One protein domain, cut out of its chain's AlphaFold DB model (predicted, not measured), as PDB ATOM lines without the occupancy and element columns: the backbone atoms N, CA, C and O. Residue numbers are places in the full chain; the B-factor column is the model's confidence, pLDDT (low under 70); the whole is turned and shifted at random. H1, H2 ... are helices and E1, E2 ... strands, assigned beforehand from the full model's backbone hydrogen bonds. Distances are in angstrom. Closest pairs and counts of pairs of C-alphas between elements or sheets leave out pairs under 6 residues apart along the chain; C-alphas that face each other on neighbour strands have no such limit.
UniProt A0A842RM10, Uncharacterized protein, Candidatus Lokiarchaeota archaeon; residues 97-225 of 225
ATOM      1  N   GLU A  97     -13.899   0.504 -56.057       69.81
ATOM      2  CA  GLU A  97     -14.554  -0.764 -56.402       69.81
ATOM      3  C   GLU A  97     -14.800  -1.624 -55.155       69.81
ATOM      4  O   GLU A  97     -15.889  -2.166 -54.966       69.81
ATOM      5  N   LYS A  98     -13.837  -1.681 -54.227       75.12
ATOM      6  CA  LYS A  98     -14.020  -2.361 -52.932       75.12
ATOM      7  C   LYS A  98     -15.141  -1.731 -52.108       75.12
ATOM      8  O   LYS A  98     -15.953  -2.454 -51.532       75.12
ATOM      9  N   GLN A  99     -15.204  -0.401 -52.064       79.00
ATOM     10  CA  GLN A  99     -16.266   0.341 -51.381       79.00
ATOM     11  C   GLN A  99     -17.628   0.068 -52.014       79.00
ATOM     12  O   GLN A  99     -18.575  -0.237 -51.294       79.00
ATOM     13  N   LYS A 100     -17.718   0.096 -53.348       82.50
ATOM     14  CA  LYS A 100     -18.939  -0.250 -54.080       82.50
ATOM     15  C   LYS A 100     -19.388  -1.675 -53.759       82.50
ATOM     16  O   LYS A 100     -20.546  -1.886 -53.396       82.50
ATOM     17  N   LYS A 101     -18.470  -2.647 -53.803       83.06
ATOM     18  CA  LYS A 101     -18.775  -4.048 -53.483       83.06
ATOM     19  C   LYS A 101     -19.243  -4.231 -52.039       83.06
ATOM     20  O   LYS A 101     -20.229  -4.928 -51.796       83.06
ATOM     21  N   ALA A 102     -18.585  -3.572 -51.087       85.00
ATOM     22  CA  ALA A 102     -18.990  -3.584 -49.684       85.00
ATOM     23  C   ALA A 102     -20.379  -2.957 -49.484       85.00
ATOM     24  O   ALA A 102     -21.206  -3.517 -48.766       85.00
ATOM     25  N   LYS A 103     -20.665  -1.839 -50.156       88.69
ATOM     26  CA  LYS A 103     -21.949  -1.141 -50.055       88.69
ATOM     27  C   LYS A 103     -23.102  -1.956 -50.635       88.69
ATOM     28  O   LYS A 103     -24.115  -2.129 -49.967       88.69
ATOM     29  N   ILE A 104     -22.925  -2.545 -51.818       88.75
ATOM     30  CA  ILE A 104     -23.926  -3.447 -52.412       88.75
ATOM     31  C   ILE A 104     -24.170  -4.661 -51.507       88.75
ATOM     32  O   ILE A 104     -25.313  -5.077 -51.320       88.75
ATOM     33  N   LYS A 105     -23.117  -5.217 -50.894       87.31
ATOM     34  CA  LYS A 105     -23.264  -6.305 -49.919       87.31
ATOM     35  C   LYS A 105     -24.133  -5.889 -48.726       87.31
ATOM     36  O   LYS A 105     -25.018  -6.655 -48.353       87.31
ATOM     37  N   LEU A 106     -23.907  -4.702 -48.160       89.50
ATOM     38  CA  LEU A 106     -24.706  -4.174 -47.047       89.50
ATOM     39  C   LEU A 106     -26.172  -3.971 -47.445       89.50
ATOM     40  O   LEU A 106     -27.057  -4.431 -46.732       89.50
ATOM     41  N   LEU A 107     -26.438  -3.383 -48.614       91.56
ATOM     42  CA  LEU A 107     -27.805  -3.192 -49.110       91.56
ATOM     43  C   LEU A 107     -28.538  -4.526 -49.312       91.56
ATOM     44  O   LEU A 107     -29.705  -4.658 -48.962       91.56
ATOM     45  N   ARG A 108     -27.860  -5.566 -49.813       90.25
ATOM     46  CA  ARG A 108     -28.471  -6.903 -49.928       90.25
ATOM     47  C   ARG A 108     -28.786  -7.520 -48.564       90.25
ATOM     48  O   ARG A 108     -29.802  -8.199 -48.435       90.25
ATOM     49  N   GLN A 109     -27.923  -7.310 -47.565       90.06
ATOM     50  CA  GLN A 109     -28.185  -7.737 -46.186       90.06
ATOM     51  C   GLN A 109     -29.390  -6.996 -45.605       90.06
ATOM     52  O   GLN A 109     -30.252  -7.625 -44.997       90.06
ATOM     53  N   GLU A 110     -29.484  -5.689 -45.843       92.56
ATOM     54  CA  GLU A 110     -30.620  -4.873 -45.421       92.56
ATOM     55  C   GLU A 110     -31.925  -5.330 -46.082       92.56
ATOM     56  O   GLU A 110     -32.912  -5.564 -45.386       92.56
ATOM     57  N   LEU A 111     -31.919  -5.542 -47.402       93.56
ATOM     58  CA  LEU A 111     -33.074  -6.053 -48.140       93.56
ATOM     59  C   LEU A 111     -33.531  -7.412 -47.589       93.56
ATOM     60  O   LEU A 111     -34.714  -7.589 -47.298       93.56
ATOM     61  N   ALA A 112     -32.601  -8.351 -47.383       93.50
ATOM     62  CA  ALA A 112     -32.906  -9.650 -46.784       93.50
ATOM     63  C   ALA A 112     -33.495  -9.504 -45.369       93.50
ATOM     64  O   ALA A 112     -34.495 -10.146 -45.047       93.50
ATOM     65  N   GLY A 113     -32.925  -8.617 -44.548       93.50
ATOM     66  CA  GLY A 113     -33.420  -8.317 -43.206       93.50
ATOM     67  C   GLY A 113     -34.839  -7.744 -43.213       93.50
ATOM     68  O   GLY A 113     -35.687  -8.197 -42.439       93.50
ATOM     69  N   LYS A 114     -35.136  -6.806 -44.122       95.69
ATOM     70  CA  LYS A 114     -36.483  -6.239 -44.286       95.69
ATOM     71  C   LYS A 114     -37.496  -7.285 -44.740       95.69
ATOM     72  O   LYS A 114     -38.574  -7.358 -44.159       95.69
ATOM     73  N   ILE A 115     -37.150  -8.135 -45.707       96.38
ATOM     74  CA  ILE A 115     -38.029  -9.230 -46.146       96.38
ATOM     75  C   ILE A 115     -38.293 -10.203 -44.988       96.38
ATOM     76  O   ILE A 115     -39.439 -10.577 -44.739       96.38
ATOM     77  N   GLY A 116     -37.253 -10.588 -44.242       95.75
ATOM     78  CA  GLY A 116     -37.394 -11.461 -43.075       95.75
ATOM     79  C   GLY A 116     -38.282 -10.852 -41.989       95.75
ATOM     80  O   GLY A 116     -39.125 -11.544 -41.417       95.75
ATOM     81  N   LYS A 117     -38.145  -9.544 -41.736       96.56
ATOM     82  CA  LYS A 117     -39.019  -8.793 -40.824       96.56
ATOM     83  C   LYS A 117     -40.467  -8.769 -41.320       96.56
ATOM     84  O   LYS A 117     -41.360  -9.124 -40.559       96.56
ATOM     85  N   TYR A 118     -40.686  -8.456 -42.596       97.31
ATOM     86  CA  TYR A 118     -42.013  -8.463 -43.209       97.31
ATOM     87  C   TYR A 118     -42.710  -9.824 -43.052       97.31
ATOM     88  O   TYR A 118     -43.869  -9.875 -42.642       97.31
ATOM     89  N   ILE A 119     -42.005 -10.932 -43.310       97.62
ATOM     90  CA  ILE A 119     -42.557 -12.291 -43.160       97.62
ATOM     91  C   ILE A 119     -42.846 -12.621 -41.689       97.62
ATOM     92  O   ILE A 119     -43.837 -13.285 -41.407       97.62
ATOM     93  N   LYS A 120     -42.024 -12.159 -40.741       97.00
ATOM     94  CA  LYS A 120     -42.289 -12.332 -39.302       97.00
ATOM     95  C   LYS A 120     -43.540 -11.586 -38.839       97.00
ATOM     96  O   LYS A 120     -44.276 -12.109 -38.012       97.00
ATOM     97  N   GLU A 121     -43.749 -10.372 -39.341       97.38
ATOM     98  CA  GLU A 121     -44.847  -9.492 -38.920       97.38
ATOM     99  C   GLU A 121     -46.177  -9.825 -39.609       97.38
ATOM    100  O   GLU A 121     -47.231  -9.678 -38.998       97.38
ATOM    101  N   ASN A 122     -46.136 -10.290 -40.861       97.00
ATOM    102  CA  ASN A 122     -47.329 -10.531 -41.686       97.00
ATOM    103  C   ASN A 122     -47.589 -12.017 -41.975       97.00
ATOM    104  O   ASN A 122     -48.610 -12.368 -42.564       97.00
ATOM    105  N   GLY A 123     -46.643 -12.887 -41.632       96.81
ATOM    106  CA  GLY A 123     -46.753 -14.325 -41.822       96.81
ATOM    107  C   GLY A 123     -47.276 -15.045 -40.592       96.81
ATOM    108  O   GLY A 123     -47.340 -14.510 -39.488       96.81
ATOM    109  N   GLU A 124     -47.617 -16.311 -40.787       97.00
ATOM    110  CA  GLU A 124     -47.954 -17.208 -39.690       97.00
ATOM    111  C   GLU A 124     -46.707 -17.950 -39.202       97.00
ATOM    112  O   GLU A 124     -45.830 -18.321 -39.992       97.00
ATOM    113  N   LYS A 125     -46.653 -18.211 -37.895       97.25
ATOM    114  CA  LYS A 125     -45.735 -19.172 -37.287       97.25
ATOM    115  C   LYS A 125     -46.522 -20.455 -37.013       97.25
ATOM    116  O   LYS A 125     -47.349 -20.448 -36.108       97.25
ATOM    117  N   PRO A 126     -46.306 -21.547 -37.763       94.94
ATOM    118  CA  PRO A 126     -47.010 -22.797 -37.491       94.94
ATOM    119  C   PRO A 126     -46.704 -23.334 -36.089       94.94
ATOM    120  O   PRO A 126     -45.537 -23.376 -35.703       94.94
ATOM    121  N   ASP A 127     -47.734 -23.794 -35.376       91.38
ATOM    122  CA  ASP A 127     -47.608 -24.344 -34.012       91.38
ATOM    123  C   ASP A 127     -46.975 -25.739 -33.971       91.38
ATOM    124  O   ASP A 127     -46.492 -26.198 -32.939       91.38
ATOM    125  N   ARG A 128     -46.992 -26.439 -35.107       91.50
ATOM    126  CA  ARG A 128     -46.391 -27.763 -35.253       91.50
ATOM    127  C   ARG A 128     -45.013 -27.664 -35.882       91.50
ATOM    128  O   ARG A 128     -44.760 -26.766 -36.680       91.50
ATOM    129  N   TRP A 129     -44.185 -28.662 -35.606       95.06
ATOM    130  CA  TRP A 129     -42.943 -28.872 -36.333       95.06
ATOM    131  C   TRP A 129     -43.215 -29.080 -37.822       95.06
ATOM    132  O   TRP A 129     -44.085 -29.866 -38.212       95.06
ATOM    133  N   VAL A 130     -42.474 -28.354 -38.653       94.69
ATOM    134  CA  VAL A 130     -42.549 -28.430 -40.110       94.69
ATOM    135  C   VAL A 130     -41.141 -28.562 -40.676       94.69
ATOM    136  O   VAL A 130     -40.195 -27.973 -40.163       94.69
ATOM    137  N   SER A 131     -41.014 -29.301 -41.770       93.88
ATOM    138  CA  SER A 131     -39.843 -29.236 -42.639       93.88
ATOM    139  C   SER A 131     -40.254 -28.482 -43.907       93.88
ATOM    140  O   SER A 131     -41.039 -29.025 -44.687       93.88
ATOM    141  N   PRO A 132     -39.870 -27.204 -44.081       92.56
ATOM    142  CA  PRO A 132     -40.202 -26.451 -45.283       92.56
ATOM    143  C   PRO A 132     -39.667 -27.147 -46.538       92.56
ATOM    144  O   PRO A 132     -38.468 -27.352 -46.684       92.56
ATOM    145  N   GLU A 133     -40.557 -27.490 -47.462       91.75
ATOM    146  CA  GLU A 133     -40.184 -28.077 -48.751       91.75
ATOM    147  C   GLU A 133     -39.998 -26.966 -49.788       91.75
ATOM    148  O   GLU A 133     -40.930 -26.197 -50.032       91.75
ATOM    149  N   GLY A 134     -38.834 -26.869 -50.431       93.81
ATOM    150  CA  GLY A 134     -38.612 -25.887 -51.492       93.81
ATOM    151  C   GLY A 134     -37.148 -25.579 -51.762       93.81
ATOM    152  O   GLY A 134     -36.248 -26.255 -51.272       93.81
ATOM    153  N   GLU A 135     -36.927 -24.537 -52.559       94.62
ATOM    154  CA  GLU A 135     -35.597 -23.990 -52.822       94.62
ATOM    155  C   GLU A 135     -35.125 -23.197 -51.599       94.62
ATOM    156  O   GLU A 135     -35.750 -22.199 -51.230       94.62
ATOM    157  N   GLU A 136     -34.033 -23.637 -50.970       92.81
ATOM    158  CA  GLU A 136     -33.371 -22.854 -49.928       92.81
ATOM    159  C   GLU A 136     -32.525 -21.745 -50.547       92.81
ATOM    160  O   GLU A 136     -31.665 -21.988 -51.393       92.81
ATOM    161  N   ILE A 137     -32.736 -20.521 -50.072       91.62
ATOM    162  CA  ILE A 137     -31.971 -19.350 -50.474       91.62
ATOM    163  C   ILE A 137     -31.294 -18.763 -49.240       91.62
ATOM    164  O   ILE A 137     -31.944 -18.220 -48.344       91.62
ATOM    165  N   GLU A 138     -29.969 -18.870 -49.199       86.94
ATOM    166  CA  GLU A 138     -29.161 -18.266 -48.145       86.94
ATOM    167  C   GLU A 138     -29.192 -16.741 -48.227       86.94
ATOM    168  O   GLU A 138     -29.042 -16.142 -49.295       86.94
ATOM    169  N   THR A 139     -29.334 -16.097 -47.071       82.25
ATOM    170  CA  THR A 139     -29.183 -14.648 -46.992       82.25
ATOM    171  C   THR A 139     -27.699 -14.258 -47.034       82.25
ATOM    172  O   THR A 139     -26.825 -15.026 -46.612       82.25
ATOM    173  N   PRO A 140     -27.358 -13.038 -47.483       74.81
ATOM    174  CA  PRO A 140     -25.979 -12.552 -47.446       74.81
ATOM    175  C   PRO A 140     -25.377 -12.419 -46.033       74.81
ATOM    176  O   PRO A 140     -24.167 -12.208 -45.920       74.81
ATOM    177  N   SER A 141     -26.182 -12.502 -44.965       65.75
ATOM    178  CA  SER A 141     -25.706 -12.588 -43.575       65.75
ATOM    179  C   SER A 141     -25.319 -14.021 -43.171       65.75
ATOM    180  O   SER A 141     -24.493 -14.178 -42.280       65.75
ATOM    181  N   THR A 142     -25.819 -15.051 -43.866       58.19
ATOM    182  CA  THR A 142     -25.516 -16.484 -43.632       58.19
ATOM    183  C   THR A 142     -24.360 -17.078 -44.414       58.19
ATOM    184  O   THR A 142     -24.135 -18.278 -44.316       58.19
ATOM    185  N   ARG A 143     -23.611 -16.286 -45.187       51.53
ATOM    186  CA  ARG A 143     -22.629 -16.808 -46.161       51.53
ATOM    187  C   ARG A 143     -21.467 -17.630 -45.598       51.53
ATOM    188  O   ARG A 143     -20.627 -18.058 -46.382       51.53
ATOM    189  N   ASP A 144     -21.404 -17.849 -44.294       56.69
ATOM    190  CA  ASP A 144     -20.534 -18.876 -43.756       56.69
ATOM    191  C   ASP A 144     -21.399 -20.018 -43.229       56.69
ATOM    192  O   ASP A 144     -22.160 -19.847 -42.273       56.69
ATOM    193  N   SER A 145     -21.290 -21.189 -43.861       55.59
ATOM    194  CA  SER A 145     -21.936 -22.427 -43.408       55.59
ATOM    195  C   SER A 145     -21.581 -22.748 -41.950       55.59
ATOM    196  O   SER A 145     -22.349 -23.427 -41.263       55.59
ATOM    197  N   THR A 146     -20.482 -22.168 -41.447       58.53
ATOM    198  CA  THR A 146     -20.116 -22.140 -40.028       58.53
ATOM    199  C   THR A 146     -21.223 -21.557 -39.139       58.53
ATOM    200  O   THR A 146     -21.510 -22.085 -38.072       58.53
ATOM    201  N   THR A 147     -21.924 -20.509 -39.571       65.81
ATOM    202  CA  THR A 147     -22.989 -19.907 -38.754       65.81
ATOM    203  C   THR A 147     -24.145 -20.875 -38.516       65.81
ATOM    204  O   THR A 147     -24.655 -20.925 -37.400       65.81
ATOM    205  N   ARG A 148     -24.501 -21.710 -39.503       74.00
ATOM    206  CA  ARG A 148     -25.550 -22.734 -39.352       74.00
ATOM    207  C   ARG A 148     -25.136 -23.882 -38.433       74.00
ATOM    208  O   ARG A 148     -25.958 -24.323 -37.632       74.00
ATOM    209  N   ILE A 149     -23.884 -24.347 -38.512       71.88
ATOM    210  CA  ILE A 149     -23.395 -25.436 -37.640       71.88
ATOM    211  C   ILE A 149     -23.289 -25.010 -36.170       71.88
ATOM    212  O   ILE A 149     -23.406 -25.856 -35.293       71.88
ATOM    213  N   TYR A 150     -23.119 -23.713 -35.898       76.81
ATOM    214  CA  TYR A 150     -23.086 -23.157 -34.541       76.81
ATOM    215  C   TYR A 150     -24.447 -22.593 -34.094       76.81
ATOM    216  O   TYR A 150     -24.504 -21.732 -33.221       76.81
ATOM    217  N   GLY A 151     -25.548 -23.053 -34.701       75.12
ATOM    218  CA  GLY A 151     -26.907 -22.736 -34.248       75.12
ATOM    219  C   GLY A 151     -27.451 -21.370 -34.673       75.12
ATOM    220  O   GLY A 151     -28.564 -21.021 -34.290       75.12
ATOM    221  N   GLY A 152     -26.711 -20.620 -35.494       82.69
ATOM    222  CA  GLY A 152     -27.100 -19.321 -36.041       82.69
ATOM    223  C   GLY A 152     -27.492 -19.360 -37.522       82.69
ATOM    224  O   GLY A 152     -27.580 -20.412 -38.159       82.69
ATOM    225  N   GLY A 153     -27.742 -18.181 -38.085       89.00
ATOM    226  CA  GLY A 153     -28.073 -18.015 -39.497       89.00
ATOM    227  C   GLY A 153     -29.567 -17.889 -39.807       89.00
ATOM    228  O   GLY A 153     -30.435 -18.275 -39.029       89.00
ATOM    229  N   GLU A 154     -29.856 -17.307 -40.965       91.81
ATOM    230  CA  GLU A 154     -31.175 -16.971 -41.480       91.81
ATOM    231  C   GLU A 154     -31.246 -17.288 -42.980       91.81
ATOM    232  O   GLU A 154     -30.320 -16.983 -43.733       91.81
ATOM    233  N   TRP A 155     -32.336 -17.891 -43.439       93.88
ATOM    234  CA  TRP A 155     -32.530 -18.225 -44.848       93.88
ATOM    235  C   TRP A 155     -33.993 -18.181 -45.245       93.88
ATOM    236  O   TRP A 155     -34.893 -18.146 -44.403       93.88
ATOM    237  N   PHE A 156     -34.222 -18.181 -46.552       95.88
ATOM    238  CA  PHE A 156     -35.551 -18.319 -47.117       95.88
ATOM    239  C   PHE A 156     -35.754 -19.724 -47.670       95.88
ATOM    240  O   PHE A 156     -34.809 -20.337 -48.161       95.88
ATOM    241  N   VAL A 157     -36.993 -20.216 -47.636       96.62
ATOM    242  CA  VAL A 157     -37.392 -21.418 -48.386       96.62
ATOM    243  C   VAL A 157     -38.568 -21.069 -49.280       96.62
ATOM    244  O   VAL A 157     -39.638 -20.687 -48.795       96.62
ATOM    245  N   ILE A 158     -38.373 -21.178 -50.592       96.81
ATOM    246  CA  ILE A 158     -39.397 -20.858 -51.586       96.81
ATOM    247  C   ILE A 158     -40.011 -22.155 -52.098       96.81
ATOM    248  O   ILE A 158     -39.393 -22.926 -52.829       96.81
ATOM    249  N   SER A 159     -41.264 -22.380 -51.719       95.12
ATOM    250  CA  SER A 159     -42.057 -23.525 -52.165       95.12
ATOM    251  C   SER A 159     -43.029 -23.124 -53.282       95.12
ATOM    252  O   SER A 159     -43.025 -21.996 -53.785       95.12
ATOM    253  N   ASN A 160     -43.925 -24.034 -53.669       94.31
ATOM    254  CA  ASN A 160     -45.029 -23.712 -54.577       94.31
ATOM    255  C   ASN A 160     -46.166 -22.928 -53.906       94.31
ATOM    256  O   ASN A 160     -46.901 -22.235 -54.602       94.31
ATOM    257  N   LYS A 161     -46.312 -23.017 -52.578       96.12
ATOM    258  CA  LYS A 161     -47.455 -22.444 -51.839       96.12
ATOM    259  C   LYS A 161     -47.076 -21.313 -50.895       96.12
ATOM    260  O   LYS A 161     -47.869 -20.404 -50.693       96.12
ATOM    261  N   TYR A 162     -45.880 -21.378 -50.332       97.75
ATOM    262  CA  TYR A 162     -45.405 -20.490 -49.281       97.75
ATOM    263  C   TYR A 162     -43.978 -20.018 -49.532       97.75
ATOM    264  O   TYR A 162     -43.170 -20.742 -50.123       97.75
ATOM    265  N   ILE A 163     -43.681 -18.836 -49.003       98.00
ATOM    266  CA  ILE A 163     -42.326 -18.338 -48.794       98.00
ATOM    267  C   ILE A 163     -42.079 -18.375 -47.293       98.00
ATOM    268  O   ILE A 163     -42.835 -17.777 -46.525       98.00
ATOM    269  N   TRP A 164     -41.038 -19.089 -46.888       98.06
ATOM    270  CA  TRP A 164     -40.611 -19.172 -45.502       98.06
ATOM    271  C   TRP A 164     -39.443 -18.239 -45.249       98.06
ATOM    272  O   TRP A 164     -38.535 -18.158 -46.071       98.06
ATOM    273  N   PHE A 165     -39.443 -17.611 -44.081       97.25
ATOM    274  CA  PHE A 165     -38.248 -17.080 -43.449       97.25
ATOM    275  C   PHE A 165     -37.914 -17.969 -42.257       97.25
ATOM    276  O   PHE A 165     -38.750 -18.154 -41.368       97.25
ATOM    277  N   VAL A 166     -36.702 -18.512 -42.240       95.44
ATOM    278  CA  VAL A 166     -36.223 -19.409 -41.194       95.44
ATOM    279  C   VAL A 166     -35.015 -18.780 -40.524       95.44
ATOM    280  O   VAL A 166     -34.089 -18.328 -41.193       95.44
ATOM    281  N   LYS A 167     -35.026 -18.752 -39.194       93.88
ATOM    282  CA  LYS A 167     -33.902 -18.336 -38.360       93.88
ATOM    283  C   LYS A 167     -33.498 -19.505 -37.480       93.88
ATOM    284  O   LYS A 167     -34.319 -20.001 -36.708       93.88
ATOM    285  N   ASN A 168     -32.248 -19.932 -37.595       92.75
ATOM    286  CA  ASN A 168     -31.697 -20.964 -36.731       92.75
ATOM    287  C   ASN A 168     -31.761 -20.515 -35.268       92.75
ATOM    288  O   ASN A 168     -31.585 -19.330 -34.969       92.75
ATOM    289  N   ASN A 169     -32.058 -21.459 -34.388       93.19
ATOM    290  CA  ASN A 169     -32.204 -21.234 -32.952       93.19
ATOM    291  C   ASN A 169     -31.782 -22.518 -32.236       93.19
ATOM    292  O   ASN A 169     -32.568 -23.168 -31.539       93.19
ATOM    293  N   GLY A 170     -30.569 -22.953 -32.568       90.38
ATOM    294  CA  GLY A 170     -29.998 -24.210 -32.111       90.38
ATOM    295  C   GLY A 170     -28.654 -24.044 -31.420       90.38
ATOM    296  O   GLY A 170     -27.921 -25.024 -31.330       90.38
ATOM    297  N   ALA A 171     -28.304 -22.828 -30.992       89.56
ATOM    298  CA  ALA A 171     -27.095 -22.595 -30.220       89.56
ATOM    299  C   ALA A 171     -27.303 -23.037 -28.763       89.56
ATOM    300  O   ALA A 171     -28.431 -23.130 -28.263       89.56
ATOM    301  N   ASP A 172     -26.198 -23.314 -28.074       89.44
ATOM    302  CA  ASP A 172     -26.227 -23.649 -26.655       89.44
ATOM    303  C   ASP A 172     -26.799 -22.478 -25.845       89.44
ATOM    304  O   ASP A 172     -26.331 -21.342 -25.941       89.44
ATOM    305  N   GLY A 173     -27.812 -22.763 -25.025       89.12
ATOM    306  CA  GLY A 173     -28.516 -21.759 -24.222       89.12
ATOM    307  C   GLY A 173     -29.744 -21.134 -24.893       89.12
ATOM    308  O   GLY A 173     -30.455 -20.378 -24.229       89.12
ATOM    309  N   ASP A 174     -30.043 -21.468 -26.154       91.25
ATOM    310  CA  ASP A 174     -31.275 -21.027 -26.814       91.25
ATOM    311  C   ASP A 174     -32.523 -21.704 -26.223       91.25
ATOM    312  O   ASP A 174     -32.514 -22.853 -25.769       91.25
ATOM    313  N   LEU A 175     -33.655 -20.999 -26.282       92.56
ATOM    314  CA  LEU A 175     -34.947 -21.550 -25.882       92.56
ATOM    315  C   LEU A 175     -35.513 -22.435 -27.005       92.56
ATOM    316  O   LEU A 175     -36.302 -21.983 -27.830       92.56
ATOM    317  N   TRP A 176     -35.134 -23.710 -27.048       93.50
ATOM    318  CA  TRP A 176     -35.548 -24.611 -28.136       93.50
ATOM    319  C   TRP A 176     -37.049 -24.930 -28.160       93.50
ATOM    320  O   TRP A 176     -37.568 -25.374 -29.180       93.50
ATOM    321  N   THR A 177     -37.783 -24.659 -27.076       93.31
ATOM    322  CA  THR A 177     -39.241 -24.867 -27.018       93.31
ATOM    323  C   THR A 177     -40.017 -23.965 -27.976       93.31
ATOM    324  O   THR A 177     -41.172 -24.258 -28.276       93.31
ATOM    325  N   VAL A 178     -39.405 -22.884 -28.479       94.75
ATOM    326  CA  VAL A 178     -40.033 -22.011 -29.478       94.75
ATOM    327  C   VAL A 178     -39.770 -22.450 -30.922       94.75
ATOM    328  O   VAL A 178     -40.290 -21.800 -31.836       94.75
ATOM    329  N   ASN A 179     -38.986 -23.506 -31.145       96.50
ATOM    330  CA  ASN A 179     -38.680 -24.008 -32.481       96.50
ATOM    331  C   ASN A 179     -39.902 -24.687 -33.103       96.50
ATOM    332  O   ASN A 179     -40.676 -25.370 -32.437       96.50
ATOM    333  N   ASN A 180     -40.070 -24.481 -34.403       96.94
ATOM    334  CA  ASN A 180     -41.138 -25.084 -35.200       96.94
ATOM    335  C   ASN A 180     -40.655 -25.531 -36.587       96.94
ATOM    336  O   ASN A 180     -41.450 -26.032 -37.381       96.94
ATOM    337  N   VAL A 181     -39.367 -25.365 -36.890       96.38
ATOM    338  CA  VAL A 181     -38.745 -25.855 -38.118       96.38
ATOM    339  C   VAL A 181     -37.685 -26.889 -37.782       96.38
ATOM    340  O   VAL A 181     -36.754 -26.611 -37.029       96.38
ATOM    341  N   SER A 182     -37.826 -28.080 -38.356       92.38
ATOM    342  CA  SER A 182     -36.843 -29.152 -38.216       92.38
ATOM    343  C   SER A 182     -35.574 -28.815 -38.999       92.38
ATOM    344  O   SER A 182     -35.635 -28.441 -40.168       92.38
ATOM    345  N   THR A 183     -34.421 -28.970 -38.355       88.62
ATOM    346  CA  THR A 183     -33.093 -28.844 -38.973       88.62
ATOM    347  C   THR A 183     -32.258 -30.076 -38.614       88.62
ATOM    348  O   THR A 183     -32.721 -30.941 -37.875       88.62
ATOM    349  N   GLY A 184     -31.021 -30.173 -39.108       81.88
ATOM    350  CA  GLY A 184     -30.092 -31.234 -38.688       81.88
ATOM    351  C   GLY A 184     -29.630 -31.144 -37.222       81.88
ATOM    352  O   GLY A 184     -28.908 -32.029 -36.776       81.88
ATOM    353  N   GLY A 185     -30.014 -30.088 -36.490       84.50
ATOM    354  CA  GLY A 185     -29.680 -29.858 -35.079       84.50
ATOM    355  C   GLY A 185     -30.925 -29.650 -34.208       84.50
ATOM    356  O   GLY A 185     -31.963 -30.262 -34.441       84.50
ATOM    357  N   ALA A 186     -30.845 -28.756 -33.215       89.25
ATOM    358  CA  ALA A 186     -31.930 -28.483 -32.255       89.25
ATOM    359  C   ALA A 186     -33.179 -27.790 -32.854       89.25
ATOM    360  O   ALA A 186     -34.179 -27.582 -32.161       89.25
ATOM    361  N   GLY A 187     -33.150 -27.453 -34.145       92.69
ATOM    362  CA  GLY A 187     -34.250 -26.822 -34.867       92.69
ATOM    363  C   GLY A 187     -34.076 -25.322 -35.084       92.69
ATOM    364  O   GLY A 187     -33.047 -24.721 -34.782       92.69
ATOM    365  N   ALA A 188     -35.105 -24.726 -35.670       95.25
ATOM    366  CA  ALA A 188     -35.156 -23.324 -36.043       95.25
ATOM    367  C   ALA A 188     -36.564 -22.751 -35.836       95.25
ATOM    368  O   ALA A 188     -37.542 -23.478 -35.627       95.25
ATOM    369  N   ILE A 189     -36.665 -21.430 -35.932       96.62
ATOM    370  CA  ILE A 189     -37.928 -20.697 -35.904       96.62
ATOM    371  C   ILE A 189     -38.266 -20.276 -37.334       96.62
ATOM    372  O   ILE A 189     -37.494 -19.566 -37.980       96.62
ATOM    373  N   GLY A 190     -39.429 -20.696 -37.820       97.19
ATOM    374  CA  GLY A 190     -39.930 -20.404 -39.156       97.19
ATOM    375  C   GLY A 190     -41.242 -19.636 -39.146       97.19
ATOM    376  O   GLY A 190     -42.175 -19.975 -38.415       97.19
ATOM    377  N   PHE A 191     -41.313 -18.645 -40.026       98.25
ATOM    378  CA  PHE A 191     -42.514 -17.885 -40.359       98.25
ATOM    379  C   PHE A 191     -42.783 -18.038 -41.850       98.25
ATOM    380  O   PHE A 191     -41.834 -18.149 -42.632       98.25
ATOM    381  N   ARG A 192     -44.050 -18.033 -42.262       98.06
ATOM    382  CA  ARG A 192     -44.399 -18.162 -43.679       98.06
ATOM    383  C   ARG A 192     -45.524 -17.239 -44.107       98.06
ATOM    384  O   ARG A 192     -46.467 -16.999 -43.361       98.06
ATOM    385  N   ILE A 193     -45.448 -16.806 -45.357       98.19
ATOM    386  CA  ILE A 193     -46.523 -16.116 -46.075       98.19
ATOM    387  C   ILE A 193     -46.922 -16.935 -47.308       98.19
ATOM    388  O   ILE A 193     -46.097 -17.716 -47.802       98.19
ATOM    389  N   PRO A 194     -48.144 -16.770 -47.847       98.12
ATOM    390  CA  PRO A 194     -48.488 -17.303 -49.159       98.12
ATOM    391  C   PRO A 194     -47.478 -16.854 -50.216       98.12
ATOM    392  O   PRO A 194     -46.973 -15.728 -50.182       98.12
ATOM    393  N   LYS A 195     -47.171 -17.736 -51.165       96.06
ATOM    394  CA  LYS A 195     -46.238 -17.432 -52.247       96.06
ATOM    395  C   LYS A 195     -46.752 -16.245 -53.051       96.06
ATOM    396  O   LYS A 195     -47.861 -16.276 -53.578       96.06
ATOM    397  N   CYS A 196     -45.899 -15.242 -53.218       95.31
ATOM    398  CA  CYS A 196     -46.119 -14.157 -54.157       95.31
ATOM    399  C   CYS A 196     -44.841 -13.884 -54.956       95.31
ATOM    400  O   CYS A 196     -43.721 -13.997 -54.444       95.31
ATOM    401  N   ASN A 197     -45.013 -13.535 -56.232       94.94
ATOM    402  CA  ASN A 197     -43.882 -13.291 -57.128       94.94
ATOM    403  C   ASN A 197     -43.063 -12.085 -56.660       94.94
ATOM    404  O   ASN A 197     -41.847 -12.171 -56.614       94.94
ATOM    405  N   TYR A 198     -43.724 -11.033 -56.168       94.50
ATOM    406  CA  TYR A 198     -43.064  -9.828 -55.668       94.50
ATOM    407  C   TYR A 198     -41.986 -10.114 -54.610       94.50
ATOM    408  O   TYR A 198     -40.835  -9.717 -54.773       94.50
ATOM    409  N   ILE A 199     -42.321 -10.851 -53.544       95.31
ATOM    410  CA  ILE A 199     -41.341 -11.187 -52.498       95.31
ATOM    411  C   ILE A 199     -40.322 -12.214 -53.009       95.31
ATOM    412  O   ILE A 199     -39.140 -12.103 -52.694       95.31
ATOM    413  N   THR A 200     -40.746 -13.170 -53.841       95.00
ATOM    414  CA  THR A 200     -39.844 -14.155 -54.469       95.00
ATOM    415  C   THR A 200     -38.742 -13.473 -55.282       95.00
ATOM    416  O   THR A 200     -37.567 -13.813 -55.139       95.00
ATOM    417  N   ASP A 201     -39.104 -12.492 -56.105       93.69
ATOM    418  CA  ASP A 201     -38.176 -11.785 -56.983       93.69
ATOM    419  C   ASP A 201     -37.175 -10.966 -56.167       93.69
ATOM    420  O   ASP A 201     -35.971 -11.023 -56.424       93.69
ATOM    421  N   LYS A 202     -37.635 -10.300 -55.102       93.56
ATOM    422  CA  LYS A 202     -36.742  -9.577 -54.188       93.56
ATOM    423  C   LYS A 202     -35.788 -10.490 -53.436       93.56
ATOM    424  O   LYS A 202     -34.618 -10.144 -53.305       93.56
ATOM    425  N   ILE A 203     -36.237 -11.666 -52.993       93.38
ATOM    426  CA  ILE A 203     -35.344 -12.661 -52.380       93.38
ATOM    427  C   ILE A 203     -34.245 -13.061 -53.372       93.38
ATOM    428  O   ILE A 203     -33.073 -13.089 -53.003       93.38
ATOM    429  N   LYS A 204     -34.582 -13.284 -54.646       91.44
ATOM    430  CA  LYS A 204     -33.588 -13.600 -55.689       91.44
ATOM    431  C   LYS A 204     -32.620 -12.444 -55.962       91.44
ATOM    432  O   LYS A 204     -31.451 -12.686 -56.246       91.44
ATOM    433  N   LEU A 205     -33.040 -11.186 -55.817       89.88
ATOM    434  CA  LEU A 205     -32.108 -10.048 -55.880       89.88
ATOM    435  C   LEU A 205     -31.064 -10.096 -54.759       89.88
ATOM    436  O   LEU A 205     -29.925  -9.673 -54.961       89.88
ATOM    437  N   THR A 206     -31.403 -10.668 -53.599       88.19
ATOM    438  CA  THR A 206     -30.439 -10.812 -52.499       88.19
ATOM    439  C   THR A 206     -29.317 -11.800 -52.807       88.19
ATOM    440  O   THR A 206     -28.303 -11.740 -52.113       88.19
ATOM    441  N   THR A 207     -29.423 -12.655 -53.835       84.00
ATOM    442  CA  THR A 207     -28.399 -13.657 -54.191       84.00
ATOM    443  C   THR A 207     -27.533 -13.281 -55.389       84.00
ATOM    444  O   THR A 207     -26.386 -13.726 -55.428       84.00
ATOM    445  N   LYS A 208     -28.012 -12.413 -56.291       82.50
ATOM    446  CA  LYS A 208     -27.289 -11.999 -57.510       82.50
ATOM    447  C   LYS A 208     -25.867 -11.506 -57.254       82.50
ATOM    448  O   LYS A 208     -25.569 -10.964 -56.188       82.50
ATOM    449  N   GLU A 209     -24.983 -11.677 -58.230       73.62
ATOM    450  CA  GLU A 209     -23.617 -11.169 -58.120       73.62
ATOM    451  C   GLU A 209     -23.595  -9.640 -58.074       73.62
ATOM    452  O   GLU A 209     -24.459  -8.951 -58.614       73.62
ATOM    453  N   VAL A 210     -22.598  -9.092 -57.378       67.06
ATOM    454  CA  VAL A 210     -22.487  -7.640 -57.151       67.06
ATOM    455  C   VAL A 210     -22.362  -6.861 -58.464       67.06
ATOM    456  O   VAL A 210     -22.801  -5.721 -58.560       67.06
ATOM    457  N   GLU A 211     -21.787  -7.495 -59.480       65.56
ATOM    458  CA  GLU A 211     -21.579  -6.934 -60.817       65.56
ATOM    459  C   GLU A 211     -22.889  -6.800 -61.617       65.56
ATOM    460  O   GLU A 211     -22.933  -6.056 -62.593       65.56
ATOM    461  N   GLU A 212     -23.969  -7.450 -61.170       70.75
ATOM    462  CA  GLU A 212     -25.285  -7.464 -61.825       70.75
ATOM    463  C   GLU A 212     -26.307  -6.524 -61.165       70.75
ATOM    464  O   GLU A 212     -27.475  -6.501 -61.559       70.75
ATOM    465  N   LEU A 213     -25.900  -5.780 -60.131       74.19
ATOM    466  CA  LEU A 213     -26.792  -4.959 -59.315       74.19
ATOM    467  C   LEU A 213     -26.347  -3.497 -59.314       74.19
ATOM    468  O   LEU A 213     -25.174  -3.185 -59.089       74.19
ATOM    469  N   SER A 214     -27.302  -2.588 -59.508       81.38
ATOM    470  CA  SER A 214     -27.080  -1.173 -59.236       81.38
ATOM    471  C   SER A 214     -27.442  -0.846 -57.785       81.38
ATOM    472  O   SER A 214     -28.344  -1.436 -57.190       81.38
ATOM    473  N   GLU A 215     -26.710   0.102 -57.197       84.62
ATOM    474  CA  GLU A 215     -26.991   0.593 -55.846       84.62
ATOM    475  C   GLU A 215     -28.399   1.207 -55.756       84.62
ATOM    476  O   GLU A 215     -29.129   0.944 -54.804       84.62
ATOM    477  N   ALA A 216     -28.779   1.988 -56.773       84.69
ATOM    478  CA  ALA A 216     -30.057   2.687 -56.830       84.69
ATOM    479  C   ALA A 216     -31.247   1.716 -56.854       84.69
ATOM    480  O   ALA A 216     -32.224   1.939 -56.141       84.69
ATOM    481  N   ASP A 217     -31.138   0.615 -57.604       85.62
ATOM    482  CA  ASP A 217     -32.201  -0.392 -57.672       85.62
ATOM    483  C   ASP A 217     -32.415  -1.059 -56.310       85.62
ATOM    484  O   ASP A 217     -33.549  -1.236 -55.874       85.62
ATOM    485  N   LEU A 218     -31.335  -1.391 -55.593       85.19
ATOM    486  CA  LEU A 218     -31.453  -2.000 -54.266       85.19
ATOM    487  C   LEU A 218     -32.096  -1.051 -53.256       85.19
ATOM    488  O   LEU A 218     -32.960  -1.487 -52.499       85.19
ATOM    489  N   ILE A 219     -31.712   0.228 -53.254       87.25
ATOM    490  CA  ILE A 219     -32.317   1.238 -52.374       87.25
ATOM    491  C   ILE A 219     -33.819   1.353 -52.656       87.25
ATOM    492  O   ILE A 219     -34.629   1.255 -51.735       87.25
ATOM    493  N   PHE A 220     -34.198   1.465 -53.929       89.25
ATOM    494  CA  PHE A 220     -35.599   1.524 -54.338       89.25
ATOM    495  C   PHE A 220     -36.396   0.292 -53.886       89.25
ATOM    496  O   PHE A 220     -37.521   0.406 -53.398       89.25
ATOM    497  N   GLU A 221     -35.814  -0.903 -54.007       89.12
ATOM    498  CA  GLU A 221     -36.476  -2.133 -53.577       89.12
ATOM    499  C   GLU A 221     -36.603  -2.244 -52.053       89.12
ATOM    500  O   GLU A 221     -37.614  -2.755 -51.561       89.12
ATOM    501  N   ILE A 222     -35.614  -1.744 -51.312       87.94
ATOM    502  CA  ILE A 222     -35.601  -1.673 -49.846       87.94
ATOM    503  C   ILE A 222     -36.691  -0.734 -49.323       87.94
ATOM    504  O   ILE A 222     -37.286  -1.019 -48.283       87.94
ATOM    505  N   GLU A 223     -36.957   0.383 -49.996       88.25
ATOM    506  CA  GLU A 223     -37.998   1.349 -49.607       88.25
ATOM    507  C   GLU A 223     -39.423   0.835 -49.850       88.25
ATOM    508  O   GLU A 223     -40.372   1.330 -49.247       88.25
ATOM    509  N   LYS A 224     -39.578  -0.171 -50.717       89.62
ATOM    510  CA  LYS A 224     -40.875  -0.749 -51.096       89.62
ATOM    511  C   LYS A 224     -41.240  -2.050 -50.374       89.62
ATOM    512  O   LYS A 224     -42.247  -2.672 -50.729       89.62
ATOM    513  N   ILE A 225     -40.388  -2.528 -49.468       84.50
ATOM    514  CA  ILE A 225     -40.740  -3.599 -48.521       84.50
ATOM    515  C   ILE A 225     -41.471  -2.966 -47.343       84.50
ATOM    516  O   ILE A 225     -42.570  -3.464 -47.031       84.50
TER     517      ILE A 225
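AT A GLANCE: This is residues 97 to 225 of the 225 residues of an uncharacterized protein of Candidatus Lokiarchaeota archaeon (UniProt A0A842RM10). A twisted wall of four antiparallel strands has the long helix H1 running across one face and the shorter H3 on that same face, two layers of sheet and helices. H4 packs on H1, off the sheet, and the small H2 only grazes the sheet. The 129 printed residues run H1, E1, H2, E2, E3, E4, H3, H4; the sheet's order is E1, E2, E3, E4, and E2, E3 and E4 form a meander, each strand the antiparallel neighbour of the one before. The class is mixed, helices and strands. The whole is compact, with a radius of gyration of the C-alphas of 14.8 A and spans of 44 by 30 by 22 A.

HOW THE PARTS SIT: H1, residues 97 to 122, is on the sheet formed by E1, residues 135 to 138, E2, residues 154 to 158, E3, residues 162 to 168, and E4, residues 188 to 194. Its height over the sheet is 11.8 A, and it runs across the strands, at 73 degrees to E2 on the local plane. The closest C-alphas of H1 and E4 are those of Lys 120 and Phe 191, 5.7 A apart. Between E1 and E2, N 137 and O 156 are within hydrogen-bond range at 2.8 A. H2, residues 145 to 149, only grazes the sheet. In the hairpin of E2 and E3, N 166 and O 155 are 2.8 A apart; in that of E3 and E4, N 165 and O 191 are also 2.8 A apart. H3, residues 197 to 205, is on the same face as H1, at a height of 9.8 A over the sheet, slantwise to the strands, at 46 degrees to E2 on the local plane. H1 touches H3 with residues 108 to 115 alone, closest at the C-alphas of Ala 112 and Ile 203, 6.8 A, at a shallow tilt of 31 degrees, opposite ways. H4, residues 215 to 223, is not on the sheet. H1 touches it with residues 103 to 114 alone, closest at the C-alphas of Leu 111 and Ile 222, 5.3 A, at a shallow tilt of 16 degrees, the same way. In H1, H2, H3 and H4, every O i to N i+4 pair is within hydrogen-bond range.

IN THESE COORDINATES: H1 begins at C-alpha 97, (-14.554, -0.764, -56.402), and measures 37.2 A from first to last C-alpha. E3 measures 18.6 A and E4 19.6 A, the latter ending at C-alpha 194, (-48.488, -17.303, -49.159). H4 ends at C-alpha 223, (-37.998, 1.349, -49.607).

THE WHOLE: The two C-alphas farthest apart, those of Glu 97 and Arg 128, are 46.8 A apart. The printed part has no cut. The links H1 to E1 and E3 to E4 are long. Residue 97, residues 141 to 147 and residues 210 to 211 have pLDDT under 70.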